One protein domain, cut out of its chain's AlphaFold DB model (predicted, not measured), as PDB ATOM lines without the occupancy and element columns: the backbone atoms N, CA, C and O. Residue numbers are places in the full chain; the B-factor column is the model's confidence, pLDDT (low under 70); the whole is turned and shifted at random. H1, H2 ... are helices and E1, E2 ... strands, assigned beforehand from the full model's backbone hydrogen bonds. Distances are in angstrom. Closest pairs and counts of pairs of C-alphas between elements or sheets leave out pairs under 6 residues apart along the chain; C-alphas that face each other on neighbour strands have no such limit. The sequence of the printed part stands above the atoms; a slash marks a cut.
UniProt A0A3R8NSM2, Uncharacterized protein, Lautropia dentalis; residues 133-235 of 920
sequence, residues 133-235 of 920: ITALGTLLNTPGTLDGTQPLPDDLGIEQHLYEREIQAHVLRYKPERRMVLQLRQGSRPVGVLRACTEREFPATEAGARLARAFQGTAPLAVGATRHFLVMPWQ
ATOM      1  N   ILE A 133      38.275  32.050 -41.822       93.44
ATOM      2  CA  ILE A 133      37.380  31.018 -41.291       93.44
ATOM      3  C   ILE A 133      38.248  29.997 -40.552       93.44
ATOM      4  O   ILE A 133      38.713  29.010 -41.117       93.44
ATOM      5  N   THR A 134      38.504  30.261 -39.274       90.62
ATOM      6  CA  THR A 134      39.506  29.551 -38.462       90.62
ATOM      7  C   THR A 134      39.302  28.036 -38.397       90.62
ATOM      8  O   THR A 134      40.286  27.300 -38.370       90.62
ATOM      9  N   ALA A 135      38.058  27.549 -38.446       87.50
ATOM     10  CA  ALA A 135      37.764  26.115 -38.451       87.50
ATOM     11  C   ALA A 135      38.250  25.378 -39.714       87.50
ATOM     12  O   ALA A 135      38.431  24.162 -39.665       87.50
ATOM     13  N   LEU A 136      38.485  26.071 -40.839       85.81
ATOM     14  CA  LEU A 136      38.923  25.421 -42.081       85.81
ATOM     15  C   LEU A 136      40.316  24.813 -41.976       85.81
ATOM     16  O   LEU A 136      40.564  23.791 -42.607       85.81
ATOM     17  N   GLY A 137      41.190  25.391 -41.145       74.88
ATOM     18  CA  GLY A 137      42.521  24.840 -40.901       74.88
ATOM     19  C   GLY A 137      42.483  23.425 -40.324       74.88
ATOM     20  O   GLY A 137      43.402  22.666 -40.576       74.88
ATOM     21  N   THR A 138      41.410  23.074 -39.613       75.50
ATOM     22  CA  THR A 138      41.167  21.729 -39.081       75.50
ATOM     23  C   THR A 138      40.322  20.885 -40.031       75.50
ATOM     24  O   THR A 138      40.649  19.736 -40.308       75.50
ATOM     25  N   LEU A 139      39.223  21.452 -40.542       74.38
ATOM     26  CA  LEU A 139      38.273  20.742 -41.407       74.38
ATOM     27  C   LEU A 139      38.910  20.277 -42.726       74.38
ATOM     28  O   LEU A 139      38.483  19.281 -43.305       74.38
ATOM     29  N   LEU A 140      39.914  21.008 -43.217       71.19
ATOM     30  CA  LEU A 140      40.523  20.804 -44.526       71.19
ATOM     31  C   LEU A 140      42.042  20.589 -44.440       71.19
ATOM     32  O   LEU A 140      42.802  21.216 -45.181       71.19
ATOM     33  N   ASN A 141      42.494  19.685 -43.563       60.50
ATOM     34  CA  ASN A 141      43.918  19.336 -43.414       60.50
ATOM     35  C   ASN A 141      44.598  18.917 -44.740       60.50
ATOM     36  O   ASN A 141      45.822  18.962 -44.853       60.50
ATOM     37  N   THR A 142      43.842  18.516 -45.770       58.41
ATOM     38  CA  THR A 142      44.353  18.314 -47.136       58.41
ATOM     39  C   THR A 142      43.309  18.789 -48.161       58.41
ATOM     40  O   THR A 142      42.112  18.585 -47.948       58.41
ATOM     41  N   PRO A 143      43.698  19.421 -49.287       55.81
ATOM     42  CA  PRO A 143      42.755  19.738 -50.360       55.81
ATOM     43  C   PRO A 143      41.999  18.479 -50.816       55.81
ATOM     44  O   PRO A 143      42.623  17.485 -51.182       55.81
ATOM     45  N   GLY A 144      40.663  18.518 -50.768       57.88
ATOM     46  CA  GLY A 144      39.792  17.398 -51.156       57.88
ATOM     47  C   GLY A 144      39.229  16.547 -50.009       57.88
ATOM     48  O   GLY A 144      38.453  15.640 -50.281       57.88
ATOM     49  N   THR A 145      39.528  16.838 -48.736       58.78
ATOM     50  CA  THR A 145      39.086  16.012 -47.586       58.78
ATOM     51  C   THR A 145      37.600  16.106 -47.219       58.78
ATOM     52  O   THR A 145      37.177  15.450 -46.278       58.78
ATOM     53  N   LEU A 146      36.785  16.891 -47.932       63.09
ATOM     54  CA  LEU A 146      35.354  17.088 -47.631       63.09
ATOM     55  C   LEU A 146      34.457  16.857 -48.858       63.09
ATOM     56  O   LEU A 146      33.448  17.540 -49.054       63.09
ATOM     57  N   ASP A 147      34.825  15.884 -49.693       64.56
ATOM     58  CA  ASP A 147      33.977  15.386 -50.786       64.56
ATOM     59  C   ASP A 147      32.793  14.525 -50.289       64.56
ATOM     60  O   ASP A 147      31.900  14.177 -51.062       64.56
ATOM     61  N   GLY A 148      32.731  14.257 -48.980       61.81
ATOM     62  CA  GLY A 148      31.715  13.433 -48.332       61.81
ATOM     63  C   GLY A 148      32.120  11.974 -48.138       61.81
ATOM     64  O   GLY A 148      31.298  11.206 -47.653       61.81
ATOM     65  N   THR A 149      33.346  11.577 -48.496       64.19
ATOM     66  CA  THR A 149      33.838  10.202 -48.294       64.19
ATOM     67  C   THR A 149      34.619  10.026 -46.994       64.19
ATOM     68  O   THR A 149      34.599   8.940 -46.416       64.19
ATOM     69  N   GLN A 150      35.261  11.092 -46.514       65.88
ATOM     70  CA  GLN A 150      36.124  11.073 -45.333       65.88
ATOM     71  C   GLN A 150      35.359  11.432 -44.048       65.88
ATOM     72  O   GLN A 150      34.422  12.243 -44.098       65.88
ATOM     73  N   PRO A 151      35.749  10.853 -42.898       70.00
ATOM     74  CA  PRO A 151      35.199  11.221 -41.602       70.00
ATOM     75  C   PRO A 151      35.608  12.644 -41.194       70.00
ATOM     76  O   PRO A 151      36.620  13.185 -41.649       70.00
ATOM     77  N   LEU A 152      34.810  13.263 -40.324       72.25
ATOM     78  CA  LEU A 152      35.177  14.517 -39.666       72.25
ATOM     79  C   LEU A 152      36.413  14.326 -38.766       72.25
ATOM     80  O   LEU A 152      36.518  13.296 -38.107       72.25
ATOM     81  N   PRO A 153      37.301  15.328 -38.662       70.19
ATOM     82  CA  PRO A 153      38.404  15.298 -37.704       70.19
ATOM     83  C   PRO A 153      37.927  15.215 -36.242       70.19
ATOM     84  O   PRO A 153      37.019  15.946 -35.838       70.19
ATOM     85  N   ASP A 154      38.573  14.374 -35.431       64.81
ATOM     86  CA  ASP A 154      38.265  14.176 -34.001       64.81
ATOM     87  C   ASP A 154      38.492  15.442 -33.162       64.81
ATOM     88  O   ASP A 154      37.774  15.718 -32.199       64.81
ATOM     89  N   ASP A 155      39.458  16.270 -33.559       62.81
ATOM     90  CA  ASP A 155      39.834  17.496 -32.857       62.81
ATOM     91  C   ASP A 155      38.845  18.654 -33.076       62.81
ATOM     92  O   ASP A 155      39.051  19.751 -32.550       62.81
ATOM     93  N   LEU A 156      37.758  18.441 -33.828       64.00
ATOM     94  CA  LEU A 156      36.671  19.412 -33.892       64.00
ATOM     95  C   LEU A 156      35.908  19.540 -32.572       64.00
ATOM     96  O   LEU A 156      35.155  20.493 -32.433       64.00
ATOM     97  N   GLY A 157      36.069  18.619 -31.616       58.94
ATOM     98  CA  GLY A 157      35.319  18.667 -30.354       58.94
ATOM     99  C   GLY A 157      33.822  18.396 -30.534       58.94
ATOM    100  O   GLY A 157      33.014  18.778 -29.692       58.94
ATOM    101  N   ILE A 158      33.444  17.761 -31.647       62.97
ATOM    102  CA  ILE A 158      32.144  17.111 -31.795       62.97
ATOM    103  C   ILE A 158      32.324  15.732 -31.169       62.97
ATOM    104  O   ILE A 158      33.110  14.942 -31.684       62.97
ATOM    105  N   GLU A 159      31.643  15.450 -30.060       55.88
ATOM    106  CA  GLU A 159      31.662  14.128 -29.429       55.88
ATOM    107  C   GLU A 159      31.211  13.069 -30.450       55.88
ATOM    108  O   GLU A 159      30.036  12.928 -30.773       55.88
ATOM    109  N   GLN A 160      32.158  12.346 -31.052       50.50
ATOM    110  CA  GLN A 160      31.855  11.402 -32.136       50.50
ATOM    111  C   GLN A 160      31.173  10.118 -31.639       50.50
ATOM    112  O   GLN A 160      30.646   9.340 -32.432       50.50
ATOM    113  N   HIS A 161      31.143   9.906 -30.321       47.47
ATOM    114  CA  HIS A 161      30.511   8.759 -29.658       47.47
ATOM    115  C   HIS A 161      28.980   8.760 -29.799       47.47
ATOM    116  O   HIS A 161      28.337   7.754 -29.506       47.47
ATOM    117  N   LEU A 162      28.409   9.858 -30.299       43.78
ATOM    118  CA  LEU A 162      26.975  10.076 -30.440       43.78
ATOM    119  C   LEU A 162      26.285   9.120 -31.425       43.78
ATOM    120  O   LEU A 162      25.064   8.974 -31.360       43.78
ATOM    121  N   TYR A 163      27.011   8.438 -32.324       47.78
ATOM    122  CA  TYR A 163      26.386   7.534 -33.291       47.78
ATOM    123  C   TYR A 163      27.293   6.352 -33.685       47.78
ATOM    124  O   TYR A 163      28.469   6.529 -33.963       47.78
ATOM    125  N   GLU A 164      26.731   5.138 -33.794       45.94
ATOM    126  CA  GLU A 164      27.429   3.854 -34.068       45.94
ATOM    127  C   GLU A 164      28.253   3.778 -35.389       45.94
ATOM    128  O   GLU A 164      28.720   2.700 -35.760       45.94
ATOM    129  N   ARG A 165      28.404   4.873 -36.153       55.94
ATOM    130  CA  ARG A 165      29.163   4.950 -37.420       55.94
ATOM    131  C   ARG A 165      29.794   6.332 -37.603       55.94
ATOM    132  O   ARG A 165      29.159   7.317 -37.238       55.94
ATOM    133  N   GLU A 166      30.948   6.376 -38.269       70.12
ATOM    134  CA  GLU A 166      31.665   7.599 -38.664       70.12
ATOM    135  C   GLU A 166      30.759   8.634 -39.362       70.12
ATOM    136  O   GLU A 166      29.928   8.293 -40.214       70.12
ATOM    137  N   ILE A 167      30.930   9.910 -38.994       76.62
ATOM    138  CA  ILE A 167      30.212  11.046 -39.583       76.62
ATOM    139  C   ILE A 167      31.041  11.617 -40.731       76.62
ATOM    140  O   ILE A 167      32.161  12.078 -40.527       76.62
ATOM    141  N   GLN A 168      30.451  11.658 -41.918       80.50
ATOM    142  CA  GLN A 168      31.010  12.299 -43.103       80.50
ATOM    143  C   GLN A 168      30.468  13.721 -43.248       80.50
ATOM    144  O   GLN A 168      29.320  14.002 -42.891       80.50
ATOM    145  N   ALA A 169      31.268  14.618 -43.818       83.12
ATOM    146  CA  ALA A 169      30.869  15.996 -44.072       83.12
ATOM    147  C   ALA A 169      30.921  16.329 -45.566       83.12
ATOM    148  O   ALA A 169      31.901  16.052 -46.251       83.12
ATOM    149  N   HIS A 170      29.855  16.952 -46.062       84.06
ATOM    150  CA  HIS A 170      29.728  17.384 -47.449       84.06
ATOM    151  C   HIS A 170      29.498  18.893 -47.510       84.06
ATOM    152  O   HIS A 170      28.580  19.409 -46.869       84.06
ATOM    153  N   VAL A 171      30.309  19.619 -48.278       86.00
ATOM    154  CA  VAL A 171      30.182  21.079 -48.386       86.00
ATOM    155  C   VAL A 171      28.898  21.450 -49.135       86.00
ATOM    156  O   VAL A 171      28.728  21.134 -50.307       86.00
ATOM    157  N   LEU A 172      27.997  22.172 -48.466       86.44
ATOM    158  CA  LEU A 172      26.785  22.729 -49.075       86.44
ATOM    159  C   LEU A 172      27.048  24.091 -49.712       86.44
ATOM    160  O   LEU A 172      26.495  24.420 -50.761       86.44
ATOM    161  N   ARG A 173      27.849  24.930 -49.043       88.75
ATOM    162  CA  ARG A 173      28.147  26.281 -49.522       88.75
ATOM    163  C   ARG A 173      29.460  26.796 -48.954       88.75
ATOM    164  O   ARG A 173      29.689  26.716 -47.753       88.75
ATOM    165  N   TYR A 174      30.245  27.451 -49.801       91.06
ATOM    166  CA  TYR A 174      31.429  28.203 -49.402       91.06
ATOM    167  C   TYR A 174      31.315  29.664 -49.860       91.06
ATOM    168  O   TYR A 174      31.049  29.942 -51.028       91.06
ATOM    169  N   LYS A 175      31.472  30.608 -48.925       93.62
ATOM    170  CA  LYS A 175      31.599  32.048 -49.178       93.62
ATOM    171  C   LYS A 175      32.953  32.499 -48.607       93.62
ATOM    172  O   LYS A 175      33.052  32.603 -47.380       93.62
ATOM    173  N   PRO A 176      33.962  32.771 -49.457       94.44
ATOM    174  CA  PRO A 176      35.314  33.085 -49.005       94.44
ATOM    175  C   PRO A 176      35.367  34.248 -48.019       94.44
ATOM    176  O   PRO A 176      34.647  35.243 -48.172       94.44
ATOM    177  N   GLU A 177      36.241  34.123 -47.023       93.94
ATOM    178  CA  GLU A 177      36.436  35.076 -45.933       93.94
ATOM    179  C   GLU A 177      35.128  35.445 -45.205       93.94
ATOM    180  O   GLU A 177      34.932  36.598 -44.799       93.94
ATOM    181  N   ARG A 178      34.180  34.504 -45.137       93.56
ATOM    182  CA  ARG A 178      32.863  34.719 -44.534       93.56
ATOM    183  C   ARG A 178      32.367  33.461 -43.830       93.56
ATOM    184  O   ARG A 178      32.360  33.414 -42.605       93.56
ATOM    185  N   ARG A 179      32.024  32.416 -44.592       94.56
ATOM    186  CA  ARG A 179      31.530  31.157 -44.018       94.56
ATOM    187  C   ARG A 179      31.629  29.952 -44.946       94.56
ATOM    188  O   ARG A 179      31.523  30.088 -46.165       94.56
ATOM    189  N   MET A 180      31.721  28.769 -44.352       92.75
ATOM    190  CA  MET A 180      31.504  27.473 -44.988       92.75
ATOM    191  C   MET A 180      30.387  26.726 -44.253       92.75
ATOM    192  O   MET A 180      30.349  26.698 -43.026       92.75
ATOM    193  N   VAL A 181      29.463  26.141 -45.009       92.62
ATOM    194  CA  VAL A 181      28.346  25.346 -44.491       92.62
ATOM    195  C   VAL A 181      28.486  23.927 -45.017       92.62
ATOM    196  O   VAL A 181      28.616  23.737 -46.229       92.62
ATOM    197  N   LEU A 182      28.440  22.948 -44.120       90.12
ATOM    198  CA  LEU A 182      28.575  21.529 -44.415       90.12
ATOM    199  C   LEU A 182      27.367  20.757 -43.896       90.12
ATOM    200  O   LEU A 182      26.883  21.004 -42.795       90.12
ATOM    201  N   GLN A 183      26.903  19.793 -44.678       89.44
ATOM    202  CA  GLN A 183      25.974  18.771 -44.229       89.44
ATOM    203  C   GLN A 183      26.765  17.650 -43.567       89.44
ATOM    204  O   GLN A 183      27.689  17.111 -44.170       89.44
ATOM    205  N   LEU A 184      26.364  17.275 -42.358       86.50
ATOM    206  CA  LEU A 184      26.898  16.123 -41.649       86.50
ATOM    207  C   LEU A 184      25.999  14.918 -41.914       86.50
ATOM    208  O   LEU A 184      24.772  15.016 -41.796       86.50
ATOM    209  N   ARG A 185      26.593  13.786 -42.286       81.38
ATOM    210  CA  ARG A 185      25.882  12.565 -42.672       81.38
ATOM    211  C   ARG A 185      26.457  11.351 -41.966       81.38
ATOM    212  O   ARG A 185      27.663  11.225 -41.815       81.38
ATOM    213  N   GLN A 186      25.578  10.427 -41.614       78.50
ATOM    214  CA  GLN A 186      25.928   9.101 -41.141       78.50
ATOM    215  C   GLN A 186      25.440   8.077 -42.173       78.50
ATOM    216  O   GLN A 186      24.248   7.758 -42.254       78.50
ATOM    217  N   GLY A 187      26.352   7.601 -43.024       76.81
ATOM    218  CA  GLY A 187      25.978   6.891 -44.247       76.81
ATOM    219  C   GLY A 187      25.075   7.762 -45.130       76.81
ATOM    220  O   GLY A 187      25.414   8.892 -45.471       76.81
ATOM    221  N   SER A 188      23.882   7.275 -45.481       72.06
ATOM    222  CA  SER A 188      22.934   8.057 -46.284       72.06
ATOM    223  C   SER A 188      22.144   9.100 -45.481       72.06
ATOM    224  O   SER A 188      21.626  10.039 -46.094       72.06
ATOM    225  N   ARG A 189      22.068   8.977 -44.147       78.56
ATOM    226  CA  ARG A 189      21.207   9.798 -43.281       78.56
ATOM    227  C   ARG A 189      21.872  11.136 -42.936       78.56
ATOM    228  O   ARG A 189      22.961  11.112 -42.368       78.56
ATOM    229  N   PRO A 190      21.257  12.294 -43.221       83.81
ATOM    230  CA  PRO A 190      21.743  13.565 -42.699       83.81
ATOM    231  C   PRO A 190      21.458  13.657 -41.194       83.81
ATOM    232  O   PRO A 190      20.376  13.289 -40.742       83.81
ATOM    233  N   VAL A 191      22.442  14.113 -40.423       82.31
ATOM    234  CA  VAL A 191      22.377  14.170 -38.950       82.31
ATOM    235  C   VAL A 191      22.597  15.577 -38.402       82.31
ATOM    236  O   VAL A 191      22.082  15.911 -37.340       82.31
ATOM    237  N   GLY A 192      23.291  16.443 -39.143       88.06
ATOM    238  CA  GLY A 192      23.549  17.812 -38.708       88.06
ATOM    239  C   GLY A 192      23.935  18.751 -39.840       88.06
ATOM    240  O   GLY A 192      24.157  18.336 -40.979       88.06
ATOM    241  N   VAL A 193      24.043  20.031 -39.504       91.31
ATOM    242  CA  VAL A 193      24.647  21.064 -40.344       91.31
ATOM    243  C   VAL A 193      25.742  21.742 -39.539       91.31
ATOM    244  O   VAL A 193      25.474  22.295 -38.474       91.31
ATOM    245  N   LEU A 194      26.965  21.721 -40.061       92.19
ATOM    246  CA  LEU A 194      28.088  22.471 -39.518       92.19
ATOM    247  C   LEU A 194      28.216  23.794 -40.260       92.19
ATOM    248  O   LEU A 194      28.316  23.828 -41.486       92.19
ATOM    249  N   ARG A 195      28.263  24.893 -39.518       93.75
ATOM    250  CA  ARG A 195      28.543  26.229 -40.033       93.75
ATOM    251  C   ARG A 195      29.833  26.736 -39.410       93.75
ATOM    252  O   ARG A 195      29.871  27.013 -38.220       93.75
ATOM    253  N   ALA A 196      30.870  26.869 -40.224       93.88
ATOM    254  CA  ALA A 196      32.106  27.551 -39.871       93.88
ATOM    255  C   ALA A 196      32.043  28.981 -40.406       93.88
ATOM    256  O   ALA A 196      31.770  29.177 -41.592       93.88
ATOM    257  N   CYS A 197      32.289  29.983 -39.571       95.38
ATOM    258  CA  CYS A 197      32.242  31.388 -39.966       95.38
ATOM    259  C   CYS A 197      33.469  32.158 -39.463       95.38
ATOM    260  O   CYS A 197      34.371  31.600 -38.839       95.38
ATOM    261  N   THR A 198      33.563  33.434 -39.828       96.19
ATOM    262  CA  THR A 198      34.597  34.320 -39.268       96.19
ATOM    263  C   THR A 198      34.284  34.682 -37.818       96.19
ATOM    264  O   THR A 198      33.114  34.754 -37.446       96.19
ATOM    265  N   GLU A 199      35.308  35.043 -37.044       95.19
ATOM    266  CA  GLU A 199      35.169  35.614 -35.691       95.19
ATOM    267  C   GLU A 199      34.121  36.736 -35.627       95.19
ATOM    268  O   GLU A 199      33.291  36.776 -34.727       95.19
ATOM    269  N   ARG A 200      34.084  37.601 -36.649       94.38
ATOM    270  CA  ARG A 200      33.110  38.695 -36.749       94.38
ATOM    271  C   ARG A 200      31.657  38.219 -36.874       94.38
ATOM    272  O   ARG A 200      30.763  38.915 -36.407       94.38
ATOM    273  N   GLU A 201      31.403  37.109 -37.567       93.25
ATOM    274  CA  GLU A 201      30.039  36.591 -37.788       93.25
ATOM    275  C   GLU A 201      29.575  35.670 -36.649       93.25
ATOM    276  O   GLU A 201      28.374  35.503 -36.447       93.25
ATOM    277  N   PHE A 202      30.511  35.107 -35.881       94.81
ATOM    278  CA  PHE A 202      30.218  34.097 -34.870       94.81
ATOM    279  C   PHE A 202      29.231  34.537 -33.771       94.81
ATOM    280  O   PHE A 202      28.322  33.755 -33.492       94.81
ATOM    281  N   PRO A 203      29.295  35.762 -33.199       93.94
ATOM    282  CA  PRO A 203      28.330  36.190 -32.180       93.94
ATOM    283  C   PRO A 203      26.873  36.165 -32.660       93.94
ATOM    284  O   PRO A 203      25.982  35.785 -31.904       93.94
ATOM    285  N   ALA A 204      26.630  36.533 -33.922       92.19
ATOM    286  CA  ALA A 204      25.295  36.510 -34.516       92.19
ATOM    287  C   ALA A 204      24.823  35.068 -34.767       92.19
ATOM    288  O   ALA A 204      23.701  34.716 -34.413       92.19
ATOM    289  N   THR A 205      25.706  34.203 -35.282       93.25
ATOM    290  CA  THR A 205      25.425  32.767 -35.451       93.25
ATOM    291  C   THR A 205      25.111  32.076 -34.116       93.25
ATOM    292  O   THR A 205      24.178  31.278 -34.027       93.25
ATOM    293  N   GLU A 206      25.848  32.395 -33.051       93.88
ATOM    294  CA  GLU A 206      25.605  31.856 -31.710       93.88
ATOM    295  C   GLU A 206      24.293  32.388 -31.103       93.88
ATOM    296  O   GLU A 206      23.516  31.624 -30.526       93.88
ATOM    297  N   ALA A 207      24.009  33.688 -31.251       93.62
ATOM    298  CA  ALA A 207      22.739  34.277 -30.825       93.62
ATOM    299  C   ALA A 207      21.543  33.629 -31.541       93.62
ATOM    300  O   ALA A 207      20.583  33.236 -30.876       93.62
ATOM    301  N   GLY A 208      21.650  33.407 -32.854       93.81
ATOM    302  CA  GLY A 208      20.646  32.690 -33.635       93.81
ATOM    303  C   GLY A 208      20.420  31.254 -33.146       93.81
ATOM    304  O   GLY A 208      19.280  30.810 -33.040       93.81
ATOM    305  N   ALA A 209      21.477  30.533 -32.759       92.12
ATOM    306  CA  ALA A 209      21.352  29.191 -32.180       92.12
ATOM    307  C   ALA A 209      20.623  29.193 -30.826       92.12
ATOM    308  O   ALA A 209      19.793  28.320 -30.558       92.12
ATOM    309  N   ARG A 210      20.908  30.186 -29.971       92.19
ATOM    310  CA  ARG A 210      20.190  30.380 -28.700       92.19
ATOM    311  C   ARG A 210      18.712  30.675 -28.942       92.19
ATOM    312  O   ARG A 210      17.872  30.095 -28.256       92.19
ATOM    313  N   LEU A 211      18.400  31.512 -29.930       93.31
ATOM    314  CA  LEU A 211      17.023  31.816 -30.309       93.31
ATOM    315  C   LEU A 211      16.297  30.579 -30.853       93.31
ATOM    316  O   LEU A 211      15.193  30.290 -30.403       93.31
ATOM    317  N   ALA A 212      16.933  29.794 -31.727       92.56
ATOM    318  CA  ALA A 212      16.373  28.540 -32.235       92.56
ATOM    319  C   ALA A 212      16.008  27.570 -31.096       92.56
ATOM    320  O   ALA A 212      14.927  26.975 -31.091       92.56
ATOM    321  N   ARG A 213      16.882  27.450 -30.088       91.50
ATOM    322  CA  ARG A 213      16.613  26.650 -28.888       91.50
ATOM    323  C   ARG A 213      15.435  27.197 -28.088       91.50
ATOM    324  O   ARG A 213      14.595  26.415 -27.659       91.50
ATOM    325  N   ALA A 214      15.395  28.507 -27.862       86.00
ATOM    326  CA  ALA A 214      14.375  29.144 -27.037       86.00
ATOM    327  C   ALA A 214      12.987  29.145 -27.698       86.00
ATOM    328  O   ALA A 214      11.995  28.917 -27.014       86.00
ATOM    329  N   PHE A 215      12.915  29.373 -29.010       87.69
ATOM    330  CA  PHE A 215      11.655  29.518 -29.740       87.69
ATOM    331  C   PHE A 215      11.073  28.185 -30.234       87.69
ATOM    332  O   PHE A 215       9.862  27.986 -30.196       87.69
ATOM    333  N   GLN A 216      11.916  27.262 -30.708       90.25
ATOM    334  CA  GLN A 216      11.465  26.008 -31.333       90.25
ATOM    335  C   GLN A 216      12.172  24.755 -30.791       90.25
ATOM    336  O   GLN A 216      12.136  23.699 -31.416       90.25
ATOM    337  N   GLY A 217      12.840  24.849 -29.636       84.88
ATOM    338  CA  GLY A 217      13.448  23.699 -28.958       84.88
ATOM    339  C   GLY A 217      14.698  23.125 -29.639       84.88
ATOM    340  O   GLY A 217      15.241  22.120 -29.178       84.88
ATOM    341  N   THR A 218      15.197  23.750 -30.709       86.94
ATOM    342  CA  THR A 218      16.346  23.250 -31.473       86.94
ATOM    343  C   THR A 218      17.670  23.645 -30.813       86.94
ATOM    344  O   THR A 218      18.206  24.723 -31.062       86.94
ATOM    345  N   ALA A 219      18.226  22.774 -29.970       83.94
ATOM    346  CA  ALA A 219      19.532  23.005 -29.349       83.94
ATOM    347  C   ALA A 219      20.701  22.681 -30.306       83.94
ATOM    348  O   ALA A 219      20.609  21.704 -31.053       83.94
ATOM    349  N   PRO A 220      21.808  23.450 -30.280       87.38
ATOM    350  CA  PRO A 220      23.018  23.089 -31.015       87.38
ATOM    351  C   PRO A 220      23.614  21.780 -30.483       87.38
ATOM    352  O   PRO A 220      23.608  21.537 -29.279       87.38
ATOM    353  N   LEU A 221      24.159  20.965 -31.387       83.25
ATOM    354  CA  LEU A 221      24.887  19.735 -31.059       83.25
ATOM    355  C   LEU A 221      26.318  20.029 -30.596       83.25
ATOM    356  O   LEU A 221      26.853  19.310 -29.765       83.25
ATOM    357  N   ALA A 222      26.943  21.074 -31.143       83.44
ATOM    358  CA  ALA A 222      28.278  21.511 -30.747       83.44
ATOM    359  C   ALA A 222      28.471  23.004 -31.028       83.44
ATOM    360  O   ALA A 222      27.942  23.541 -32.005       83.44
ATOM    361  N   VAL A 223      29.270  23.665 -30.189       87.88
ATOM    362  CA  VAL A 223      29.648  25.076 -30.333       87.88
ATOM    363  C   VAL A 223      31.160  25.185 -30.166       87.88
ATOM    364  O   VAL A 223      31.695  24.936 -29.091       87.88
ATOM    365  N   GLY A 224      31.861  25.569 -31.227       87.69
ATOM    366  CA  GLY A 224      33.305  25.763 -31.214       87.69
ATOM    367  C   GLY A 224      33.672  27.234 -31.156       87.69
ATOM    368  O   GLY A 224      34.030  27.803 -32.185       87.69
ATOM    369  N   ALA A 225      33.612  27.849 -29.973       86.94
ATOM    370  CA  ALA A 225      33.854  29.286 -29.810       86.94
ATOM    371  C   ALA A 225      35.263  29.729 -30.246       86.94
ATOM    372  O   ALA A 225      35.412  30.767 -30.875       86.94
ATOM    373  N   THR A 226      36.292  28.916 -29.992       86.81
ATOM    374  CA  THR A 226      37.692  29.237 -30.336       86.81
ATOM    375  C   THR A 226      37.986  29.168 -31.834       86.81
ATOM    376  O   THR A 226      38.859  29.872 -32.337       86.81
ATOM    377  N   ARG A 227      37.277  28.292 -32.555       87.00
ATOM    378  CA  ARG A 227      37.445  28.068 -33.999       87.00
ATOM    379  C   ARG A 227      36.288  28.637 -34.825       87.00
ATOM    380  O   ARG A 227      36.334  28.523 -36.050       87.00
ATOM    381  N   HIS A 228      35.321  29.286 -34.179       93.00
ATOM    382  CA  HIS A 228      34.169  29.964 -34.771       93.00
ATOM    383  C   HIS A 228      33.302  29.047 -35.648       93.00
ATOM    384  O   HIS A 228      33.053  29.325 -36.825       93.00
ATOM    385  N   PHE A 229      32.846  27.926 -35.085       91.94
ATOM    386  CA  PHE A 229      31.879  27.056 -35.755       91.94
ATOM    387  C   PHE A 229      30.715  26.653 -34.847       91.94
ATOM    388  O   PHE A 229      30.825  26.636 -33.624       91.94
ATOM    389  N   LEU A 230      29.599  26.294 -35.472       92.06
ATOM    390  CA  LEU A 230      28.373  25.834 -34.833       92.06
ATOM    391  C   LEU A 230      27.875  24.573 -35.544       92.06
ATOM    392  O   LEU A 230      27.861  24.530 -36.775       92.06
ATOM    393  N   VAL A 231      27.429  23.571 -34.790       90.44
ATOM    394  CA  VAL A 231      26.738  22.394 -35.329       90.44
ATOM    395  C   VAL A 231      25.297  22.401 -34.845       90.44
ATOM    396  O   VAL A 231      25.041  22.305 -33.648       90.44
ATOM    397  N   MET A 232      24.357  22.482 -35.782       89.88
ATOM    398  CA  MET A 232      22.925  22.355 -35.513       89.88
ATOM    399  C   MET A 232      22.436  20.962 -35.924       89.88
ATOM    400  O   MET A 232      22.941  20.420 -36.915       89.88
ATOM    401  N   PRO A 233      21.455  20.376 -35.217       87.88
ATOM    402  CA  PRO A 233      20.836  19.129 -35.647       87.88
ATOM    403  C   PRO A 233      20.150  19.325 -36.999       87.88
ATOM    404  O   PRO A 233      19.616  20.400 -37.298       87.88
ATOM    405  N   TRP A 234      20.175  18.288 -37.833       88.81
ATOM    406  CA  TRP A 234      19.507  18.343 -39.127       88.81
ATOM    407  C   TRP A 234      17.997  18.463 -38.918       88.81
ATOM    408  O   TRP A 234      17.380  17.554 -38.371       88.81
ATOM    409  N   GLN A 235      17.403  19.572 -39.364       86.75
ATOM    410  CA  GLN A 235      15.952  19.745 -39.323       86.75
ATOM    411  C   GLN A 235      15.327  18.878 -40.414       86.75
ATOM    412  O   GLN A 235      15.586  19.068 -41.608       86.75
TER     413      GLN A 235
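AT A GLANCE: This is residues 133 to 235 of the 920 residues of an uncharacterized protein of Lautropia dentalis (UniProt A0A3R8NSM2). One twisted and curled sheet of six strands forms the core, and the long helix H2 packs over one face of it near E6, making two layers. The short H1 only grazes the sheet, and a long loop, residues 152 to 166, joins E1 to E2. The printed part has 103 residues, in the order H1 E1 E2 E3 E4 H2 E5 E6, class mixed; the sheet runs E1 E2 E3 E4 E6 E5, all antiparallel. The whole is compact, with a radius of gyration of the C-alphas of 13.0 A and spans of 34 by 31 by 21 A.

HOW THE PARTS SIT: H1, residues 136 to 139, is too short for an O i to N i+4 pair. E1, 147 to 151, E2, 167 to 175, E3, 179 to 186, and E4, 189 to 197, form a meander, each strand the antiparallel neighbour of the one before; N 148 and O 169 are 3.4 A apart, N 170 and O 183 2.9 A, N 182 and O 194 2.8 A. E2 bends by 54 degrees at residue 172. H2, 202 to 216, has every O i to N i+4 pair within hydrogen-bond range. E5, 222 to 224, and E6, 229 to 233, form a hairpin, with N 224 and O 229 2.8 A apart; N 195 of E4 and O 230 are 2.8 A apart. E4, H2 and E5 form a split strand-helix-strand unit, two strands running the same way with E6 between them, its crossover right-handed. H2 has a height over the sheet of 10.4 A and runs along E6, at 12 degrees on the local plane; their closest C-alphas, Phe 202 and Phe 229, are 7.3 A apart.

IN THESE COORDINATES: C-alpha 136 begins H1 at (38.923, 25.421, -42.081), and C-alpha 233 ends E6 at (20.836, 19.129, -35.647). E2 is 23.1 A long, E3 22.9 A, E4 24.5 A and H2 20.7 A.

THE WHOLE: The printed part has no cut. The C-alphas farthest apart, Thr 142 and Phe 215, are 38.7 A apart. The link E1 to E2 is long. Mean pLDDT of the printed part is 81.0; residues 141 to 150 and 154 to 165 are under 70.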